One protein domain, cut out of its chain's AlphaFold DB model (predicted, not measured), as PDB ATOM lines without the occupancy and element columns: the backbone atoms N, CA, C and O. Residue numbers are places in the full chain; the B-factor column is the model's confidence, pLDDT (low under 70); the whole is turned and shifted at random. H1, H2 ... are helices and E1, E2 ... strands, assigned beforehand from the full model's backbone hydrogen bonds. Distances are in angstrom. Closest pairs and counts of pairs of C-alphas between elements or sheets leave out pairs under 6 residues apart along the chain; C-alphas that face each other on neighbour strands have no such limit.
ATOM      1  N   ASN A   7     -21.189  22.691  28.757       67.12
ATOM      2  CA  ASN A   7     -20.173  22.461  27.749       67.12
ATOM      3  C   ASN A   7     -20.362  21.110  27.027       67.12
ATOM      4  O   ASN A   7     -20.005  20.048  27.547       67.12
ATOM      5  N   ILE A   8     -20.828  21.154  25.776       68.12
ATOM      6  CA  ILE A   8     -21.089  19.937  24.982       68.12
ATOM      7  C   ILE A   8     -19.821  19.174  24.540       68.12
ATOM      8  O   ILE A   8     -19.921  18.043  24.053       68.12
ATOM      9  N   ASP A   9     -18.633  19.761  24.720       60.50
ATOM     10  CA  ASP A   9     -17.340  19.101  24.478       60.50
ATOM     11  C   ASP A   9     -16.867  18.302  25.703       60.50
ATOM     12  O   ASP A   9     -16.055  17.379  25.577       60.50
ATOM     13  N   ARG A  10     -17.423  18.596  26.887       60.22
ATOM     14  CA  ARG A  10     -17.171  17.885  28.149       60.22
ATOM     15  C   ARG A  10     -18.324  16.961  28.504       60.22
ATOM     16  O   ARG A  10     -18.787  16.910  29.638       60.22
ATOM     17  N   ALA A  11     -18.726  16.162  27.522       58.41
ATOM     18  CA  ALA A  11     -19.790  15.174  27.660       58.41
ATOM     19  C   ALA A  11     -19.593  14.190  28.831       58.41
ATOM     20  O   ALA A  11     -20.561  13.618  29.316       58.41
ATOM     21  N   LEU A  12     -18.348  14.000  29.284       58.16
ATOM     22  CA  LEU A  12     -18.008  13.185  30.450       58.16
ATOM     23  C   LEU A  12     -18.455  13.818  31.779       58.16
ATOM     24  O   LEU A  12     -18.873  13.091  32.676       58.16
ATOM     25  N   ASP A  13     -18.352  15.143  31.904       59.25
ATOM     26  CA  ASP A  13     -18.528  15.859  33.173       59.25
ATOM     27  C   ASP A  13     -19.981  16.300  33.400       59.25
ATOM     28  O   ASP A  13     -20.353  16.634  34.522       59.25
ATOM     29  N   GLN A  14     -20.791  16.328  32.337       61.19
ATOM     30  CA  GLN A  14     -22.087  17.016  32.320       61.19
ATOM     31  C   GLN A  14     -23.279  16.149  31.919       61.19
ATOM     32  O   GLN A  14     -24.342  16.681  31.634       61.19
ATOM     33  N   ASP A  15     -23.080  14.834  31.863       66.69
ATOM     34  CA  ASP A  15     -24.120  13.839  31.581       66.69
ATOM     35  C   ASP A  15     -25.081  14.232  30.444       66.69
ATOM     36  O   ASP A  15     -26.300  14.230  30.575       66.69
ATOM     37  N   LEU A  16     -24.515  14.567  29.276       67.94
ATOM     38  CA  LEU A  16     -25.282  15.023  28.103       67.94
ATOM     39  C   LEU A  16     -26.329  14.006  27.600       67.94
ATOM     40  O   LEU A  16     -27.084  14.316  26.680       67.94
ATOM     41  N   GLY A  17     -26.358  12.792  28.160       67.50
ATOM     42  CA  GLY A  17     -27.428  11.825  27.928       67.50
ATOM     43  C   GLY A  17     -28.805  12.379  28.292       67.50
ATOM     44  O   GLY A  17     -29.748  12.148  27.541       67.50
ATOM     45  N   ASP A  18     -28.893  13.198  29.342       74.12
ATOM     46  CA  ASP A  18     -30.139  13.829  29.807       74.12
ATOM     47  C   ASP A  18     -30.688  14.884  28.826       74.12
ATOM     48  O   ASP A  18     -31.815  15.362  28.953       74.12
ATOM     49  N   HIS A  19     -29.892  15.262  27.823       77.06
ATOM     50  CA  HIS A  19     -30.257  16.213  26.771       77.06
ATOM     51  C   HIS A  19     -30.481  15.536  25.412       77.06
ATOM     52  O   HIS A  19     -30.529  16.199  24.365       77.06
ATOM     53  N   LEU A  20     -30.625  14.208  25.416       82.62
ATOM     54  CA  LEU A  20     -31.171  13.468  24.290       82.62
ATOM     55  C   LEU A  20     -32.702  13.416  24.397       82.62
ATOM     56  O   LEU A  20     -33.226  13.123  25.466       82.62
ATOM     57  N   PRO A  21     -33.433  13.673  23.301       83.69
ATOM     58  CA  PRO A  21     -34.867  13.427  23.258       83.69
ATOM     59  C   PRO A  21     -35.193  11.944  23.476       83.69
ATOM     60  O   PRO A  21     -34.492  11.086  22.936       83.69
ATOM     61  N   ASP A  22     -36.316  11.645  24.131       84.88
ATOM     62  CA  ASP A  22     -36.793  10.268  24.360       84.88
ATOM     63  C   ASP A  22     -36.869   9.445  23.064       84.88
ATOM     64  O   ASP A  22     -36.456   8.288  23.021       84.88
ATOM     65  N   TRP A  23     -37.290  10.083  21.964       85.75
ATOM     66  CA  TRP A  23     -37.405   9.422  20.665       85.75
ATOM     67  C   TRP A  23     -36.074   8.872  20.139       85.75
ATOM     68  O   TRP A  23     -36.084   7.948  19.331       85.75
ATOM     69  N   VAL A  24     -34.931   9.421  20.567       85.19
ATOM     70  CA  VAL A  24     -33.611   8.904  20.185       85.19
ATOM     71  C   VAL A  24     -33.384   7.534  20.806       85.19
ATOM     72  O   VAL A  24     -32.851   6.654  20.137       85.19
ATOM     73  N   PHE A  25     -33.794   7.332  22.058       83.25
ATOM     74  CA  PHE A  25     -33.706   6.028  22.708       83.25
ATOM     75  C   PHE A  25     -34.679   5.039  22.064       83.25
ATOM     76  O   PHE A  25     -34.263   3.937  21.720       83.25
ATOM     77  N   ASP A  26     -35.913   5.471  21.782       83.94
ATOM     78  CA  ASP A  26     -36.915   4.639  21.104       83.94
ATOM     79  C   ASP A  26     -36.442   4.160  19.721       83.94
ATOM     80  O   ASP A  26     -36.623   2.995  19.374       83.94
ATOM     81  N   GLU A  27     -35.828   5.039  18.921       83.12
ATOM     82  CA  GLU A  27     -35.327   4.704  17.579       83.12
ATOM     83  C   GLU A  27     -34.185   3.676  17.639       83.12
ATOM     84  O   GLU A  27     -34.077   2.784  16.795       83.12
ATOM     85  N   ILE A  28     -33.334   3.778  18.663       80.38
ATOM     86  CA  ILE A  28     -32.232   2.842  18.890       80.38
ATOM     87  C   ILE A  28     -32.758   1.499  19.386       80.38
ATOM     88  O   ILE A  28     -32.327   0.466  18.884       80.38
ATOM     89  N   ASP A  29     -33.702   1.501  20.325       80.50
ATOM     90  CA  ASP A  29     -34.305   0.279  20.862       80.50
ATOM     91  C   ASP A  29     -35.123  -0.472  19.799       80.50
ATOM     92  O   ASP A  29     -35.203  -1.701  19.822       80.50
ATOM     93  N   GLN A  30     -35.690   0.249  18.828       79.69
ATOM     94  CA  GLN A  30     -36.352  -0.328  17.654       79.69
ATOM     95  C   GLN A  30     -35.366  -0.826  16.585       79.69
ATOM     96  O   GLN A  30     -35.763  -1.559  15.674       79.69
ATOM     97  N   SER A  31     -34.081  -0.466  16.672       74.81
ATOM     98  CA  SER A  31     -33.062  -0.927  15.734       74.81
ATOM     99  C   SER A  31     -32.658  -2.371  16.031       74.81
ATOM    100  O   SER A  31     -31.970  -2.664  17.004       74.81
ATOM    101  N   GLU A  32     -32.988  -3.299  15.131       71.25
ATOM    102  CA  GLU A  32     -32.549  -4.701  15.250       71.25
ATOM    103  C   GLU A  32     -31.023  -4.875  15.089       71.25
ATOM    104  O   GLU A  32     -30.465  -5.920  15.428       71.25
ATOM    105  N   THR A  33     -30.331  -3.865  14.550       72.88
ATOM    106  CA  THR A  33     -28.921  -3.946  14.137       72.88
ATOM    107  C   THR A  33     -27.953  -3.140  14.996       72.88
ATOM    108  O   THR A  33     -26.744  -3.356  14.893       72.88
ATOM    109  N   HIS A  34     -28.440  -2.202  15.809       72.50
ATOM    110  CA  HIS A  34     -27.591  -1.269  16.545       72.50
ATOM    111  C   HIS A  34     -28.053  -1.128  17.991       72.50
ATOM    112  O   HIS A  34     -29.217  -0.857  18.242       72.50
ATOM    113  N   ALA A  35     -27.129  -1.255  18.944       75.12
ATOM    114  CA  ALA A  35     -27.404  -0.954  20.344       75.12
ATOM    115  C   ALA A  35     -26.954   0.471  20.705       75.12
ATOM    116  O   ALA A  35     -26.074   1.046  20.059       75.12
ATOM    117  N   LEU A  36     -27.469   1.007  21.819       72.31
ATOM    118  CA  LEU A  36     -27.093   2.329  22.348       72.31
ATOM    119  C   LEU A  36     -25.574   2.518  22.444       72.31
ATOM    120  O   LEU A  36     -25.049   3.562  22.067       72.31
ATOM    121  N   LYS A  37     -24.846   1.478  22.861       70.50
ATOM    122  CA  LYS A  37     -23.378   1.480  22.968       70.50
ATOM    123  C   LYS A  37     -22.637   1.598  21.633       70.50
ATOM    124  O   LYS A  37     -21.485   2.017  21.625       70.50
ATOM    125  N   ASP A  38     -23.265   1.203  20.529       70.75
ATOM    126  CA  ASP A  38     -22.659   1.247  19.195       70.75
ATOM    127  C   ASP A  38     -22.782   2.651  18.585       70.75
ATOM    128  O   ASP A  38     -21.959   3.063  17.765       70.75
ATOM    129  N   ILE A  39     -23.798   3.399  19.021       71.12
ATOM    130  CA  ILE A  39     -24.172   4.718  18.500       71.12
ATOM    131  C   ILE A  39     -23.650   5.826  19.410       71.12
ATOM    132  O   ILE A  39     -22.962   6.740  18.954       71.12
ATOM    133  N   PHE A  40     -23.915   5.699  20.709       75.00
ATOM    134  CA  PHE A  40     -23.433   6.564  21.776       75.00
ATOM    135  C   PHE A  40     -22.615   5.740  22.783       75.00
ATOM    136  O   PHE A  40     -23.077   5.466  23.894       75.00
ATOM    137  N   PRO A  41     -21.366   5.363  22.438       68.50
ATOM    138  CA  PRO A  41     -20.503   4.587  23.329       68.50
ATOM    139  C   PRO A  41     -20.311   5.235  24.705       68.50
ATOM    140  O   PRO A  41     -20.132   4.533  25.697       68.50
ATOM    141  N   SER A  42     -20.383   6.569  24.771       64.62
ATOM    142  CA  SER A  42     -20.290   7.346  26.009       64.62
ATOM    143  C   SER A  42     -21.405   7.064  27.022       64.62
ATOM    144  O   SER A  42     -21.173   7.247  28.213       64.62
ATOM    145  N   LEU A  43     -22.585   6.609  26.584       68.50
ATOM    146  CA  LEU A  43     -23.749   6.373  27.452       68.50
ATOM    147  C   LEU A  43     -23.814   4.944  28.008       68.50
ATOM    148  O   LEU A  43     -24.503   4.680  28.984       68.50
ATOM    149  N   ALA A  44     -23.058   4.009  27.431       60.03
ATOM    150  CA  ALA A  44     -23.124   2.590  27.781       60.03
ATOM    151  C   ALA A  44     -22.298   2.184  29.019       60.03
ATOM    152  O   ALA A  44     -22.028   1.003  29.227       60.03
ATOM    153  N   GLY A  45     -21.850   3.144  29.829       52.34
ATOM    154  CA  GLY A  45     -21.219   2.874  31.126       52.34
ATOM    155  C   GLY A  45     -19.793   2.305  31.091       52.34
ATOM    156  O   GLY A  45     -19.205   2.124  32.156       52.34
ATOM    157  N   ILE A  46     -19.175   2.075  29.923       46.53
ATOM    158  CA  ILE A  46     -17.758   1.666  29.839       46.53
ATOM    159  C   ILE A  46     -16.859   2.898  30.023       46.53
ATOM    160  O   ILE A  46     -16.168   3.350  29.113       46.53
ATOM    161  N   ARG A  47     -16.862   3.450  31.240       51.53
ATOM    162  CA  ARG A  47     -15.926   4.485  31.692       51.53
ATOM    163  C   ARG A  47     -14.586   3.823  32.000       51.53
ATOM    164  O   ARG A  47     -14.277   3.514  33.143       51.53
ATOM    165  N   THR A  48     -13.801   3.554  30.963       39.41
ATOM    166  CA  THR A  48     -12.394   3.179  31.152       39.41
ATOM    167  C   THR A  48     -11.556   4.448  31.081       39.41
ATOM    168  O   THR A  48     -11.557   5.144  30.064       39.41
ATOM    169  N   GLU A  49     -10.887   4.788  32.185       35.97
ATOM    170  CA  GLU A  49      -9.931   5.895  32.233       35.97
ATOM    171  C   GLU A  49      -8.937   5.760  31.068       35.97
ATOM    172  O   GLU A  49      -8.336   4.708  30.850       35.97
ATOM    173  N   GLY A  50      -8.828   6.814  30.256       39.78
ATOM    174  CA  GLY A  50      -8.021   6.816  29.032       39.78
ATOM    175  C   GLY A  50      -8.780   6.499  27.738       39.78
ATOM    176  O   GLY A  50      -8.170   6.547  26.663       39.78
ATOM    177  N   GLN A  51     -10.094   6.232  27.781       40.66
ATOM    178  CA  GLN A  51     -10.890   6.145  26.559       40.66
ATOM    179  C   GLN A  51     -10.855   7.463  25.791       40.66
ATOM    180  O   GLN A  51     -11.129   8.551  26.293       40.66
ATOM    181  N   ARG A  52     -10.435   7.330  24.534       52.41
ATOM    182  CA  ARG A  52     -10.159   8.423  23.614       52.41
ATOM    183  C   ARG A  52     -11.405   9.304  23.517       52.41
ATOM    184  O   ARG A  52     -12.477   8.771  23.253       52.41
ATOM    185  N   HIS A  53     -11.243  10.631  23.592       54.38
ATOM    186  CA  HIS A  53     -12.281  11.651  23.323       54.38
ATOM    187  C   HIS A  53     -13.198  11.332  22.117       54.38
ATOM    188  O   HIS A  53     -14.316  11.821  22.024       54.38
ATOM    189  N   HIS A  54     -12.742  10.465  21.208       59.59
ATOM    190  CA  HIS A  54     -13.521   9.880  20.130       59.59
ATOM    191  C   HIS A  54     -14.856   9.230  20.520       59.59
ATOM    192  O   HIS A  54     -15.785   9.319  19.722       59.59
ATOM    193  N   CYS A  55     -14.977   8.632  21.709       60.84
ATOM    194  CA  CYS A  55     -16.225   8.005  22.166       60.84
ATOM    195  C   CYS A  55     -17.350   9.021  22.439       60.84
ATOM    196  O   CYS A  55     -18.518   8.646  22.410       60.84
ATOM    197  N   PHE A  56     -17.003  10.292  22.669       67.56
ATOM    198  CA  PHE A  56     -17.943  11.376  22.977       67.56
ATOM    199  C   PHE A  56     -18.343  12.198  21.743       67.56
ATOM    200  O   PHE A  56     -19.360  12.882  21.757       67.56
ATOM    201  N   TYR A  57     -17.607  12.096  20.630       73.38
ATOM    202  CA  TYR A  57     -17.976  12.828  19.412       73.38
ATOM    203  C   TYR A  57     -19.380  12.522  18.881       73.38
ATOM    204  O   TYR A  57     -19.981  13.457  18.361       73.38
ATOM    205  N   PRO A  58     -19.927  11.292  18.961       76.19
ATOM    206  CA  PRO A  58     -21.296  11.040  18.521       76.19
ATOM    207  C   PRO A  58     -22.332  11.890  19.257       76.19
ATOM    208  O   PRO A  58     -23.165  12.518  18.604       76.19
ATOM    209  N   ILE A  59     -22.235  11.983  20.587       78.62
ATOM    210  CA  ILE A  59     -23.178  12.771  21.385       78.62
ATOM    211  C   ILE A  59     -22.994  14.272  21.131       78.62
ATOM    212  O   ILE A  59     -23.972  14.956  20.832       78.62
ATOM    213  N   THR A  60     -21.751  14.764  21.086       78.19
ATOM    214  CA  THR A  60     -21.445  16.162  20.738       78.19
ATOM    215  C   THR A  60     -21.936  16.518  19.328       78.19
ATOM    216  O   THR A  60     -22.542  17.565  19.120       78.19
ATOM    217  N   ALA A  61     -21.728  15.643  18.338       81.25
ATOM    218  CA  ALA A  61     -22.156  15.868  16.958       81.25
ATOM    219  C   ALA A  61     -23.681  15.951  16.824       81.25
ATOM    220  O   ALA A  61     -24.177  16.790  16.071       81.25
ATOM    221  N   PHE A  62     -24.417  15.120  17.564       85.81
ATOM    222  CA  PHE A  62     -25.873  15.201  17.619       85.81
ATOM    223  C   PHE A  62     -26.333  16.516  18.266       85.81
ATOM    224  O   PHE A  62     -27.148  17.234  17.690       85.81
ATOM    225  N   HIS A  63     -25.724  16.911  19.387       83.56
ATOM    226  CA  HIS A  63     -26.010  18.177  20.071       83.56
ATOM    227  C   HIS A  63     -25.736  19.410  19.190       83.56
ATOM    228  O   HIS A  63     -26.501  20.372  19.224       83.56
ATOM    229  N   LEU A  64     -24.714  19.378  18.327       83.81
ATOM    230  CA  LEU A  64     -24.471  20.441  17.340       83.81
ATOM    231  C   LEU A  64     -25.635  20.614  16.353       83.81
ATOM    232  O   LEU A  64     -25.950  21.743  15.965       83.81
ATOM    233  N   VAL A  65     -26.271  19.513  15.941       85.94
ATOM    234  CA  VAL A  65     -27.453  19.556  15.069       85.94
ATOM    235  C   VAL A  65     -28.665  20.069  15.842       85.94
ATOM    236  O   VAL A  65     -29.368  20.937  15.324       85.94
ATOM    237  N   GLN A  66     -28.871  19.616  17.085       85.06
ATOM    238  CA  GLN A  66     -29.951  20.110  17.948       85.06
ATOM    239  C   GLN A  66     -29.841  21.623  18.176       85.06
ATOM    240  O   GLN A  66     -30.797  22.349  17.927       85.06
ATOM    241  N   LEU A  67     -28.648  22.127  18.517       81.94
ATOM    242  CA  LEU A  67     -28.375  23.560  18.678       81.94
ATOM    243  C   LEU A  67     -28.750  24.372  17.443       81.94
ATOM    244  O   LEU A  67     -29.313  25.457  17.551       81.94
ATOM    245  N   ARG A  68     -28.414  23.874  16.252       80.81
ATOM    246  CA  ARG A  68     -28.711  24.577  15.000       80.81
ATOM    247  C   ARG A  68     -30.181  24.558  14.644       80.81
ATOM    248  O   ARG A  68     -30.708  25.594  14.239       80.81
ATOM    249  N   THR A  69     -30.808  23.404  14.813       83.00
ATOM    250  CA  THR A  69     -32.237  23.215  14.564       83.00
ATOM    251  C   THR A  69     -33.059  24.052  15.543       83.00
ATOM    252  O   THR A  69     -33.999  24.715  15.142       83.00
ATOM    253  N   GLY A  70     -32.644  24.135  16.805       78.62
ATOM    254  CA  GLY A  70     -33.279  24.993  17.802       78.62
ATOM    255  C   GLY A  70     -33.031  26.489  17.580       78.62
ATOM    256  O   GLY A  70     -33.891  27.320  17.865       78.62
ATOM    257  N   ALA A  71     -31.851  26.875  17.079       74.81
ATOM    258  CA  ALA A  71     -31.483  28.278  16.844       74.81
ATOM    259  C   ALA A  71     -32.060  28.879  15.556       74.81
ATOM    260  O   ALA A  71     -32.047  30.100  15.393       74.81
ATOM    261  N   THR A  72     -32.517  28.057  14.612       71.62
ATOM    262  CA  THR A  72     -32.960  28.518  13.293       71.62
ATOM    263  C   THR A  72     -34.193  27.752  12.846       71.62
ATOM    264  O   THR A  72     -34.277  26.562  13.083       71.62
ATOM    265  N   ASP A  73     -35.090  28.369  12.077       72.56
ATOM    266  CA  ASP A  73     -36.205  27.640  11.441       72.56
ATOM    267  C   ASP A  73     -35.734  26.771  10.242       72.56
ATOM    268  O   ASP A  73     -36.510  26.416   9.354       72.56
ATOM    269  N   GLN A  74     -34.432  26.476  10.156       78.06
ATOM    270  CA  GLN A  74     -33.836  25.676   9.092       78.06
ATOM    271  C   GLN A  74     -33.746  24.217   9.530       78.06
ATOM    272  O   GLN A  74     -33.309  23.910  10.630       78.06
ATOM    273  N   ARG A  75     -34.092  23.302   8.622       80.62
ATOM    274  CA  ARG A  75     -33.983  21.856   8.864       80.62
ATOM    275  C   ARG A  75     -32.642  21.261   8.432       80.62
ATOM    276  O   ARG A  75     -32.218  20.242   8.960       80.62
ATOM    277  N   TRP A  76     -31.981  21.873   7.449       86.56
ATOM    278  CA  TRP A  76     -30.859  21.260   6.734       86.56
ATOM    279  C   TRP A  76     -29.575  22.070   6.868       86.56
ATOM    280  O   TRP A  76     -29.487  23.204   6.392       86.56
ATOM    281  N   PHE A  77     -28.532  21.443   7.403       85.69
ATOM    282  CA  PHE A  77     -27.247  22.074   7.684       85.69
ATOM    283  C   PHE A  77     -26.116  21.389   6.929       85.69
ATOM    284  O   PHE A  77     -25.985  20.167   6.924       85.69
ATOM    285  N   ARG A  78     -25.249  22.173   6.285       85.62
ATOM    286  CA  ARG A  78     -24.047  21.621   5.648       85.62
ATOM    287  C   ARG A  78     -23.091  21.111   6.723       85.62
ATOM    288  O   ARG A  78     -22.851  21.800   7.712       85.62
ATOM    289  N   LEU A  79     -22.453  19.966   6.470       83.12
ATOM    290  CA  LEU A  79     -21.432  19.407   7.365       83.12
ATOM    291  C   LEU A  79     -20.350  20.437   7.726       83.12
ATOM    292  O   LEU A  79     -19.969  20.564   8.885       83.12
ATOM    293  N   GLN A  80     -19.875  21.200   6.737       79.31
ATOM    294  CA  GLN A  80     -18.855  22.222   6.965       79.31
ATOM    295  C   GLN A  80     -19.346  23.314   7.926       79.31
ATOM    296  O   GLN A  80     -18.585  23.747   8.777       79.31
ATOM    297  N   THR A  81     -20.623  23.698   7.853       80.88
ATOM    298  CA  THR A  81     -21.225  24.688   8.757       80.88
ATOM    299  C   THR A  81     -21.278  24.185  10.199       80.88
ATOM    300  O   THR A  81     -20.980  24.957  11.106       80.88
ATOM    301  N   LEU A  82     -21.600  22.905  10.413       80.31
ATOM    302  CA  LEU A  82     -21.582  22.281  11.744       80.31
ATOM    303  C   LEU A  82     -20.154  22.220  12.309       80.31
ATOM    304  O   LEU A  82     -19.922  22.574  13.463       80.31
ATOM    305  N   ILE A  83     -19.178  21.848  11.475       76.44
ATOM    306  CA  ILE A  83     -17.755  21.834  11.846       76.44
ATOM    307  C   ILE A  83     -17.260  23.246  12.177       76.44
ATOM    308  O   ILE A  83     -16.531  23.435  13.146       76.44
ATOM    309  N   ASP A  84     -17.617  24.240  11.366       74.19
ATOM    310  CA  ASP A  84     -17.180  25.621  11.563       74.19
ATOM    311  C   ASP A  84     -17.835  26.250  12.788       74.19
ATOM    312  O   ASP A  84     -17.192  27.036  13.475       74.19
ATOM    313  N   GLN A  85     -19.082  25.888  13.098       71.69
ATOM    314  CA  GLN A  85     -19.720  26.263  14.354       71.69
ATOM    315  C   GLN A  85     -18.940  25.708  15.537       71.69
ATOM    316  O   GLN A  85     -18.506  26.491  16.370       71.69
ATOM    317  N   HIS A  86     -18.671  24.404  15.553       74.81
ATOM    318  CA  HIS A  86     -17.869  23.789  16.605       74.81
ATOM    319  C   HIS A  86     -16.485  24.462  16.732       74.81
ATOM    320  O   HIS A  86     -16.050  24.810  17.821       74.81
ATOM    321  N   LYS A  87     -15.822  24.785  15.611       66.06
ATOM    322  CA  LYS A  87     -14.533  25.506  15.612       66.06
ATOM    323  C   LYS A  87     -14.603  26.958  16.087       66.06
ATOM    324  O   LYS A  87     -13.596  27.450  16.586       66.06
ATOM    325  N   LYS A  88     -15.713  27.669  15.855       59.22
ATOM    326  CA  LYS A  88     -15.883  29.074  16.267       59.22
ATOM    327  C   LYS A  88     -15.939  29.222  17.783       59.22
ATOM    328  O   LYS A  88     -15.534  30.264  18.279       59.22
ATOM    329  N   PHE A  89     -16.407  28.188  18.474       53.50
ATOM    330  CA  PHE A  89     -16.401  28.137  19.930       53.50
ATOM    331  C   PHE A  89     -15.032  27.690  20.491       53.50
ATOM    332  O   PHE A  89     -14.661  28.144  21.556       53.50
ATOM    333  N   GLN A  90     -14.214  26.951  19.720       51.00
ATOM    334  CA  GLN A  90     -12.867  26.463  20.092       51.00
ATOM    335  C   GLN A  90     -11.704  27.466  19.893       51.00
ATOM    336  O   GLN A  90     -10.734  27.182  19.166       51.00
ATOM    337  N   LEU A  91     -11.741  28.645  20.518       39.12
ATOM    338  CA  LEU A  91     -10.583  29.551  20.507       39.12
ATOM    339  C   LEU A  91      -9.402  28.906  21.279       39.12
ATOM    340  O   LEU A  91      -9.432  28.813  22.493       39.12
ATOM    341  N   ASN A  92      -8.335  28.502  20.562       39.91
ATOM    342  CA  ASN A  92      -6.990  28.094  21.053       39.91
ATOM    343  C   ASN A  92      -6.640  26.608  21.358       39.91
ATOM    344  O   ASN A  92      -5.746  26.362  22.167       39.91
ATOM    345  N   HIS A  93      -7.170  25.601  20.644       43.72
ATOM    346  CA  HIS A  93      -6.696  24.199  20.800       43.72
ATOM    347  C   HIS A  93      -5.940  23.582  19.598       43.72
ATOM    348  O   HIS A  93      -6.283  23.779  18.428       43.72
ATOM    349  N   THR A  94      -4.909  22.777  19.915       37.88
ATOM    350  CA  THR A  94      -3.906  22.171  19.006       37.88
ATOM    351  C   THR A  94      -4.240  20.765  18.488       37.88
ATOM    352  O   THR A  94      -3.541  20.273  17.604       37.88
ATOM    353  N   LYS A  95      -5.307  20.102  18.959       48.16
ATOM    354  CA  LYS A  95      -5.697  18.764  18.468       48.16
ATOM    355  C   LYS A  95      -7.178  18.715  18.091       48.16
ATOM    356  O   LYS A  95      -8.018  18.255  18.852       48.16
ATOM    357  N   LYS A  96      -7.485  19.232  16.900       53.47
ATOM    358  CA  LYS A  96      -8.849  19.299  16.359       53.47
ATOM    359  C   LYS A  96      -9.251  17.945  15.754       53.47
ATOM    360  O   LYS A  96      -8.429  17.359  15.043       53.47
ATOM    361  N   PRO A  97     -10.481  17.450  15.969       58.97
ATOM    362  CA  PRO A  97     -10.996  16.318  15.203       58.97
ATOM    363  C   PRO A  97     -10.927  16.615  13.701       58.97
ATOM    364  O   PRO A  97     -11.297  17.699  13.236       58.97
ATOM    365  N   GLY A  98     -10.414  15.649  12.939       63.91
ATOM    366  CA  GLY A  98     -10.315  15.753  11.489       63.91
ATOM    367  C   GLY A  98     -11.694  15.723  10.832       63.91
ATOM    368  O   GLY A  98     -12.656  15.184  11.382       63.91
ATOM    369  N   ARG A  99     -11.795  16.265   9.614       70.25
ATOM    370  CA  ARG A  99     -13.038  16.247   8.821       70.25
ATOM    371  C   ARG A  99     -13.590  14.827   8.634       70.25
ATOM    372  O   ARG A  99     -14.805  14.642   8.650       70.25
ATOM    373  N   ASP A 100     -12.709  13.838   8.510       70.75
ATOM    374  CA  ASP A 100     -13.090  12.433   8.342       70.75
ATOM    375  C   ASP A 100     -13.738  11.834   9.594       70.75
ATOM    376  O   ASP A 100     -14.636  10.998   9.476       70.75
ATOM    377  N   THR A 101     -13.354  12.300  10.788       70.50
ATOM    378  CA  THR A 101     -13.984  11.890  12.049       70.50
ATOM    379  C   THR A 101     -15.443  12.328  12.061       70.50
ATOM    380  O   THR A 101     -16.316  11.478  12.180       70.50
ATOM    381  N   TYR A 102     -15.723  13.611  11.798       73.31
ATOM    382  CA  TYR A 102     -17.102  14.100  11.688       73.31
ATOM    383  C   TYR A 102     -17.889  13.362  10.616       73.31
ATOM    384  O   TYR A 102     -19.015  12.943  10.854       73.31
ATOM    385  N   ARG A 103     -17.298  13.185   9.431       78.75
ATOM    386  CA  ARG A 103     -17.965  12.499   8.323       78.75
ATOM    387  C   ARG A 103     -18.389  11.085   8.718       78.75
ATOM    388  O   ARG A 103     -19.501  10.685   8.387       78.75
ATOM    389  N   THR A 104     -17.516  10.347   9.399       79.00
ATOM    390  CA  THR A 104     -17.804   8.981   9.859       79.00
ATOM    391  C   THR A 104     -18.880   8.992  10.939       79.00
ATOM    392  O   THR A 104     -19.854   8.256  10.828       79.00
ATOM    393  N   THR A 105     -18.762   9.885  11.924       80.62
ATOM    394  CA  THR A 105     -19.743  10.034  13.006       80.62
ATOM    395  C   THR A 105     -21.140  10.354  12.474       80.62
ATOM    396  O   THR A 105     -22.088   9.642  12.784       80.62
ATOM    397  N   PHE A 106     -21.277  11.361  11.608       84.75
ATOM    398  CA  PHE A 106     -22.571  11.715  11.023       84.75
ATOM    399  C   PHE A 106     -23.127  10.615  10.120       84.75
ATOM    400  O   PHE A 106     -24.332  10.404  10.104       84.75
ATOM    401  N   LYS A 107     -22.274   9.883   9.391       84.75
ATOM    402  CA  LYS A 107     -22.727   8.740   8.590       84.75
ATOM    403  C   LYS A 107     -23.346   7.651   9.471       84.75
ATOM    404  O   LYS A 107     -24.363   7.090   9.081       84.75
ATOM    405  N   ASN A 108     -22.753   7.371  10.631       82.69
ATOM    406  CA  ASN A 108     -23.290   6.385  11.565       82.69
ATOM    407  C   ASN A 108     -24.634   6.847  12.140       82.69
ATOM    408  O   ASN A 108     -25.585   6.084  12.099       82.69
ATOM    409  N   LEU A 109     -24.745   8.109  12.572       85.19
ATOM    410  CA  LEU A 109     -26.013   8.666  13.065       85.19
ATOM    411  C   LEU A 109     -27.127   8.634  12.003       85.19
ATOM    412  O   LEU A 109     -28.281   8.386  12.333       85.19
ATOM    413  N   VAL A 110     -26.780   8.838  10.729       87.12
ATOM    414  CA  VAL A 110     -27.731   8.718   9.613       87.12
ATOM    415  C   VAL A 110     -28.132   7.268   9.349       87.12
ATOM    416  O   VAL A 110     -29.287   6.998   9.040       87.12
ATOM    417  N   ALA A 111     -27.201   6.319   9.474       83.25
ATOM    418  CA  ALA A 111     -27.488   4.902   9.248       83.25
ATOM    419  C   ALA A 111     -28.523   4.337  10.236       83.25
ATOM    420  O   ALA A 111     -29.245   3.415   9.874       83.25
ATOM    421  N   VAL A 112     -28.612   4.910  11.440       80.12
ATOM    422  CA  VAL A 112     -29.588   4.513  12.472       80.12
ATOM    423  C   VAL A 112     -30.843   5.401  12.473       80.12
ATOM    424  O   VAL A 112     -31.643   5.336  13.390       80.12
ATOM    425  N   GLY A 113     -31.024   6.285  11.488       82.62
ATOM    426  CA  GLY A 113     -32.232   7.120  11.397       82.62
ATOM    427  C   GLY A 113     -32.324   8.267  12.411       82.62
ATOM    428  O   GLY A 113     -33.258   9.060  12.349       82.62
ATOM    429  N   ILE A 114     -31.329   8.436  13.288       87.50
ATOM    430  CA  ILE A 114     -31.268   9.544  14.259       87.50
ATOM    431  C   ILE A 114     -31.062  10.890  13.551       87.50
ATOM    432  O   ILE A 114     -31.513  11.933  14.019       87.50
ATOM    433  N   LEU A 115     -30.369  10.877  12.412       89.81
ATOM    434  CA  LEU A 115     -30.226  12.029  11.528       89.81
ATOM    435  C   LEU A 115     -30.661  11.669  10.109       89.81
ATOM    436  O   LEU A 115     -30.474  10.548   9.648       89.81
ATOM    437  N   GLU A 116     -31.131  12.659   9.366       90.06
ATOM    438  CA  GLU A 116     -31.359  12.530   7.933       90.06
ATOM    439  C   GLU A 116     -30.251  13.219   7.137       90.06
ATOM    440  O   GLU A 116     -29.704  14.255   7.534       90.06
ATOM    441  N   GLN A 117     -29.933  12.651   5.972       89.00
ATOM    442  CA  GLN A 117     -29.033  13.257   4.998       89.00
ATOM    443  C   GLN A 117     -29.761  13.499   3.679       89.00
ATOM    444  O   GLN A 117     -30.344  12.582   3.108       89.00
ATOM    445  N   VAL A 118     -29.637  14.719   3.157       88.25
ATOM    446  CA  VAL A 118     -30.111  15.093   1.820       88.25
ATOM    447  C   VAL A 118     -28.932  15.564   0.978       88.25
ATOM    448  O   VAL A 118     -28.036  16.264   1.462       88.25
ATOM    449  N   GLU A 119     -28.929  15.164  -0.290       83.81
ATOM    450  CA  GLU A 119     -27.981  15.656  -1.284       83.81
ATOM    451  C   GLU A 119     -28.538  16.924  -1.940       83.81
ATOM    452  O   GLU A 119     -29.620  16.917  -2.521       83.81
ATOM    453  N   ASP A 120     -27.798  18.025  -1.819       75.62
ATOM    454  CA  ASP A 120     -28.076  19.301  -2.477       75.62
ATOM    455  C   ASP A 120     -26.913  19.620  -3.425       75.62
ATOM    456  O   ASP A 120     -25.901  20.218  -3.043       75.62
ATOM    457  N   GLY A 121     -27.019  19.126  -4.661       74.56
ATOM    458  CA  GLY A 121     -25.934  19.186  -5.637       74.56
ATOM    459  C   GLY A 121     -24.725  18.358  -5.193       74.56
ATOM    460  O   GLY A 121     -24.828  17.149  -5.009       74.56
ATOM    461  N   SER A 122     -23.564  19.000  -5.033       70.12
ATOM    462  CA  SER A 122     -22.344  18.351  -4.523       70.12
ATOM    463  C   SER A 122     -22.263  18.304  -2.994       70.12
ATOM    464  O   SER A 122     -21.372  17.648  -2.449       70.12
ATOM    465  N   ASP A 123     -23.147  19.024  -2.300       73.69
ATOM    466  CA  ASP A 123     -23.100  19.172  -0.852       73.69
ATOM    467  C   ASP A 123     -24.070  18.208  -0.169       73.69
ATOM    468  O   ASP A 123     -25.250  18.116  -0.500       73.69
ATOM    469  N   LYS A 124     -23.574  17.519   0.860       80.50
ATOM    470  CA  LYS A 124     -24.402  16.726   1.769       80.50
ATOM    471  C   LYS A 124     -24.857  17.609   2.928       80.50
ATOM    472  O   LYS A 124     -24.019  18.186   3.636       80.50
ATOM    473  N   LYS A 125     -26.169  17.704   3.123       85.94
ATOM    474  CA  LYS A 125     -26.790  18.381   4.265       85.94
ATOM    475  C   LYS A 125     -27.321  17.358   5.258       85.94
ATOM    476  O   LYS A 125     -27.705  16.261   4.870       85.94
ATOM    477  N   LEU A 126     -27.299  17.733   6.527       88.31
ATOM    478  CA  LEU A 126     -27.699  16.930   7.673       88.31
ATOM    479  C   LEU A 126     -28.793  17.673   8.435       88.31
ATOM    480  O   LEU A 126     -28.736  18.899   8.534       88.31
ATOM    481  N   GLY A 127     -29.765  16.947   8.964       87.75
ATOM    482  CA  GLY A 127     -30.867  17.511   9.737       87.75
ATOM    483  C   GLY A 127     -31.490  16.476  10.659       87.75
ATOM    484  O   GLY A 127     -31.176  15.289  10.554       87.75
ATOM    485  N   LEU A 128     -32.371  16.933  11.548       88.62
ATOM    486  CA  LEU A 128     -33.269  16.027  12.257       88.62
ATOM    487  C   LEU A 128     -34.328  15.462  11.287       88.62
ATOM    488  O   LEU A 128     -34.673  16.135  10.299       88.62
ATOM    489  N   PRO A 129     -34.842  14.246  11.544       88.31
ATOM    490  CA  PRO A 129     -35.950  13.696  10.774       88.31
ATOM    491  C   PRO A 129     -37.209  14.578  10.829       88.31
ATOM    492  O   PRO A 129     -37.397  15.347  11.767       88.31
ATOM    493  N   ALA A 130     -38.069  14.492   9.807       78.62
ATOM    494  CA  ALA A 130     -39.162  15.455   9.570       78.62
ATOM    495  C   ALA A 130     -40.144  15.652  10.738       78.62
ATOM    496  O   ALA A 130     -40.724  16.727  10.860       78.62
ATOM    497  N   GLU A 131     -40.345  14.605  11.532       81.31
ATOM    498  CA  GLU A 131     -41.336  14.526  12.613       81.31
ATOM    499  C   GLU A 131     -40.670  14.466  13.994       81.31
ATOM    500  O   GLU A 131     -41.300  14.092  14.980       81.31
ATOM    501  N   ARG A 132     -39.368  14.768  14.065       83.75
ATOM    502  CA  ARG A 132     -38.585  14.666  15.292       83.75
ATOM    503  C   ARG A 132     -38.191  16.048  15.787       83.75
ATOM    504  O   ARG A 132     -37.541  16.816  15.076       83.75
ATOM    505  N   ASP A 133     -38.552  16.316  17.033       81.88
ATOM    506  CA  ASP A 133     -38.233  17.563  17.712       81.88
ATOM    507  C   ASP A 133     -36.836  17.520  18.348       81.88
ATOM    508  O   ASP A 133     -36.258  16.454  18.592       81.88
ATOM    509  N   VAL A 134     -36.279  18.702  18.611       83.19
ATOM    510  CA  VAL A 134     -35.075  18.850  19.442       83.19
ATOM    511  C   VAL A 134     -35.410  18.553  20.908       83.19
ATOM    512  O   VAL A 134     -36.570  18.631  21.305       83.19
ATOM    513  N   ALA A 135     -34.408  18.250  21.738       81.62
ATOM    514  CA  ALA A 135     -34.660  18.094  23.167       81.62
ATOM    515  C   ALA A 135     -35.144  19.429  23.769       81.62
ATOM    516  O   ALA A 135     -34.737  20.487  23.276       81.62
ATOM    517  N   PRO A 136     -35.936  19.403  24.859       77.00
ATOM    518  CA  PRO A 136     -36.441  20.606  25.529       77.00
ATOM    519  C   PRO A 136     -35.365  21.663  25.812       77.00
ATOM    520  O   PRO A 136     -35.595  22.853  25.629       77.00
ATOM    521  N   ALA A 137     -34.152  21.213  26.148       75.00
ATOM    522  CA  ALA A 137     -32.971  22.045  26.374       75.00
ATOM    523  C   ALA A 137     -32.546  22.922  25.174       75.00
ATOM    524  O   ALA A 137     -31.829  23.908  25.348       75.00
ATOM    525  N   PHE A 138     -32.954  22.555  23.956       76.38
ATOM    526  CA  PHE A 138     -32.604  23.217  22.697       76.38
ATOM    527  C   PHE A 138     -33.799  23.878  22.003       76.38
ATOM    528  O   PHE A 138     -33.613  24.524  20.968       76.38
ATOM    529  N   ASP A 139     -35.019  23.721  22.511       77.69
ATOM    530  CA  ASP A 139     -36.205  24.345  21.928       77.69
ATOM    531  C   ASP A 139     -36.379  25.767  22.473       77.69
ATOM    532  O   ASP A 139     -36.635  25.965  23.655       77.69
ATOM    533  N   ARG A 140     -36.333  26.765  21.580       75.50
ATOM    534  CA  ARG A 140     -36.512  28.190  21.913       75.50
ATOM    535  C   ARG A 140     -37.830  28.529  22.608       75.50
ATOM    536  O   ARG A 140     -37.983  29.638  23.115       75.50
ATOM    537  N   THR A 141     -38.825  27.658  22.478       75.62
ATOM    538  CA  THR A 141     -40.173  27.870  23.008       75.62
ATOM    539  C   THR A 141     -40.410  27.143  24.326       75.62
ATOM    540  O   THR A 141     -41.421  27.407  24.981       75.62
ATOM    541  N   HIS A 142     -39.478  26.283  24.744       75.56
ATOM    542  CA  HIS A 142     -39.599  25.502  25.964       75.56
ATOM    543  C   HIS A 142     -39.054  26.280  27.176       75.56
ATOM    544  O   HIS A 142     -38.030  26.953  27.067       75.56
ATOM    545  N   PRO A 143     -39.695  26.201  28.357       71.75
ATOM    546  CA  PRO A 143     -39.192  26.838  29.581       71.75
ATOM    547  C   PRO A 143     -37.824  26.313  30.042       71.75
ATOM    548  O   PRO A 143     -37.132  27.005  30.786       71.75
ATOM    549  N   ASP A 144     -37.440  25.125  29.576       71.81
ATOM    550  CA  ASP A 144     -36.149  24.491  29.864       71.81
ATOM    551  C   ASP A 144     -35.072  24.844  28.820       71.81
ATOM    552  O   ASP A 144     -34.019  24.213  28.801       71.81
ATOM    553  N   ASP A 145     -35.314  25.834  27.946       71.75
ATOM    554  CA  ASP A 145     -34.316  26.325  26.991       71.75
ATOM    555  C   ASP A 145     -33.069  26.828  27.726       71.75
ATOM    556  O   ASP A 145     -33.088  27.832  28.445       71.75
ATOM    557  N   ILE A 146     -31.956  26.138  27.506       69.56
ATOM    558  CA  ILE A 146     -30.660  26.480  28.086       69.56
ATOM    559  C   ILE A 146     -29.640  26.850  27.013       69.56
ATOM    560  O   ILE A 146     -28.456  26.928  27.319       69.56
ATOM    561  N   ARG A 147     -30.047  27.117  25.763       70.88
ATOM    562  CA  ARG A 147     -29.109  27.394  24.654       70.88
ATOM    563  C   ARG A 147     -28.121  28.518  24.945       70.88
ATOM    564  O   ARG A 147     -26.961  28.406  24.558       70.88
ATOM    565  N   ASP A 148     -28.548  29.557  25.658       66.38
ATOM    566  CA  ASP A 148     -27.682  30.676  26.056       66.38
ATOM    567  C   ASP A 148     -26.656  30.289  27.139       66.38
ATOM    568  O   ASP A 148     -25.679  31.000  27.370       66.38
ATOM    569  N   GLN A 149     -26.866  29.150  27.800       63.50
ATOM    570  CA  GLN A 149     -25.971  28.539  28.784       63.50
ATOM    571  C   GLN A 149     -25.083  27.462  28.146       63.50
ATOM    572  O   GLN A 149     -24.179  26.950  28.810       63.50
ATOM    573  N   ILE A 150     -25.320  27.119  26.872       68.62
ATOM    574  CA  ILE A 150     -24.529  26.127  26.154       68.62
ATOM    575  C   ILE A 150     -23.264  26.774  25.613       68.62
ATOM    576  O   ILE A 150     -23.276  27.689  24.790       68.62
ATOM    577  N   THR A 151     -22.144  26.239  26.065       63.31
ATOM    578  CA  THR A 151     -20.805  26.577  25.614       63.31
ATOM    579  C   THR A 151     -20.164  25.366  24.944       63.31
ATOM    580  O   THR A 151     -20.643  24.234  25.010       63.31
ATOM    581  N   MET A 152     -19.082  25.625  24.235       64.12
ATOM    582  CA  MET A 152     -18.127  24.631  23.748       64.12
ATOM    583  C   MET A 152     -16.773  25.271  24.054       64.12
ATOM    584  O   MET A 152     -16.700  26.500  23.992       64.12
TER     585      MET A 152
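Overview. This is residues 7 to 152 of the 256 residues of an uncharacterized protein of Halorubrum sp. CGM4_25_10-8A (UniProt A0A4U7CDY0). Helix H4 runs through the middle of a rounded, mostly helical body, with H6 crossing its first part and the short helices H1, H2 and H3 farther out. The strand hairpin E1 and E2 lies by one end each of H5 and H6, and two long stretches without named elements, residues 40 to 56 and 128 to 152, lie around the core. The printed part has 146 residues, 65 of them in named elements, under half: H1 to H6, then antiparallel E1 and E2. It is compact, with a radius of gyration of the C-alphas of 14.6 A and spans of 41 by 40 by 38 A.

Along the chain. H1 is residues 16 to 19, from C-alpha 16 at (-25.282, 15.023, 28.103); H2 is 22 to 29 and H3 36 to 39. H4, residues 57 to 71, is 20.7 A long; H5, 79 to 89, 16.1 A; H6, 99 to 111, 18.4 A. E1, 116 to 120, spans 12.8 A and E2, 123 to 127, 13.2 A, ending at C-alpha 127 at (-30.867, 17.511, 9.737).

Arrangement. H1 is close to H4 but not clearly touching, the closest C-alphas, of Leu 16 and Ile 59, being 7.4 A apart. H2 and H3 only just touch, with 3 pairs of C-alphas within 8 A, closest Ile 28 and Leu 36 at 6.2 A. H4, with residues 57 to 62 alone, touches H6 about perpendicular at 78 degrees, the C-alphas of Pro 58 and Thr 105 closest at 5.8 A. In the hairpin E1 and E2, N 118 and O 125 are 3.0 A apart, within hydrogen-bond range. Every O i to N i+4 pair is within range in H2, H4, H5 and H6; H1 and H3 are too short for one.

Size, cuts and confidence. The C-alphas of Glu 49 and Gly 121 are farthest apart, 43.2 A; those of Asn 7 and Met 152 are 5.0 A apart. The printed part has no cut, and the link H3 to H4 is long. Mean pLDDT of the printed part is 72.6, with residues 7 to 17, 41 to 56, 87 to 98, 146 and 148 to 152 under 70.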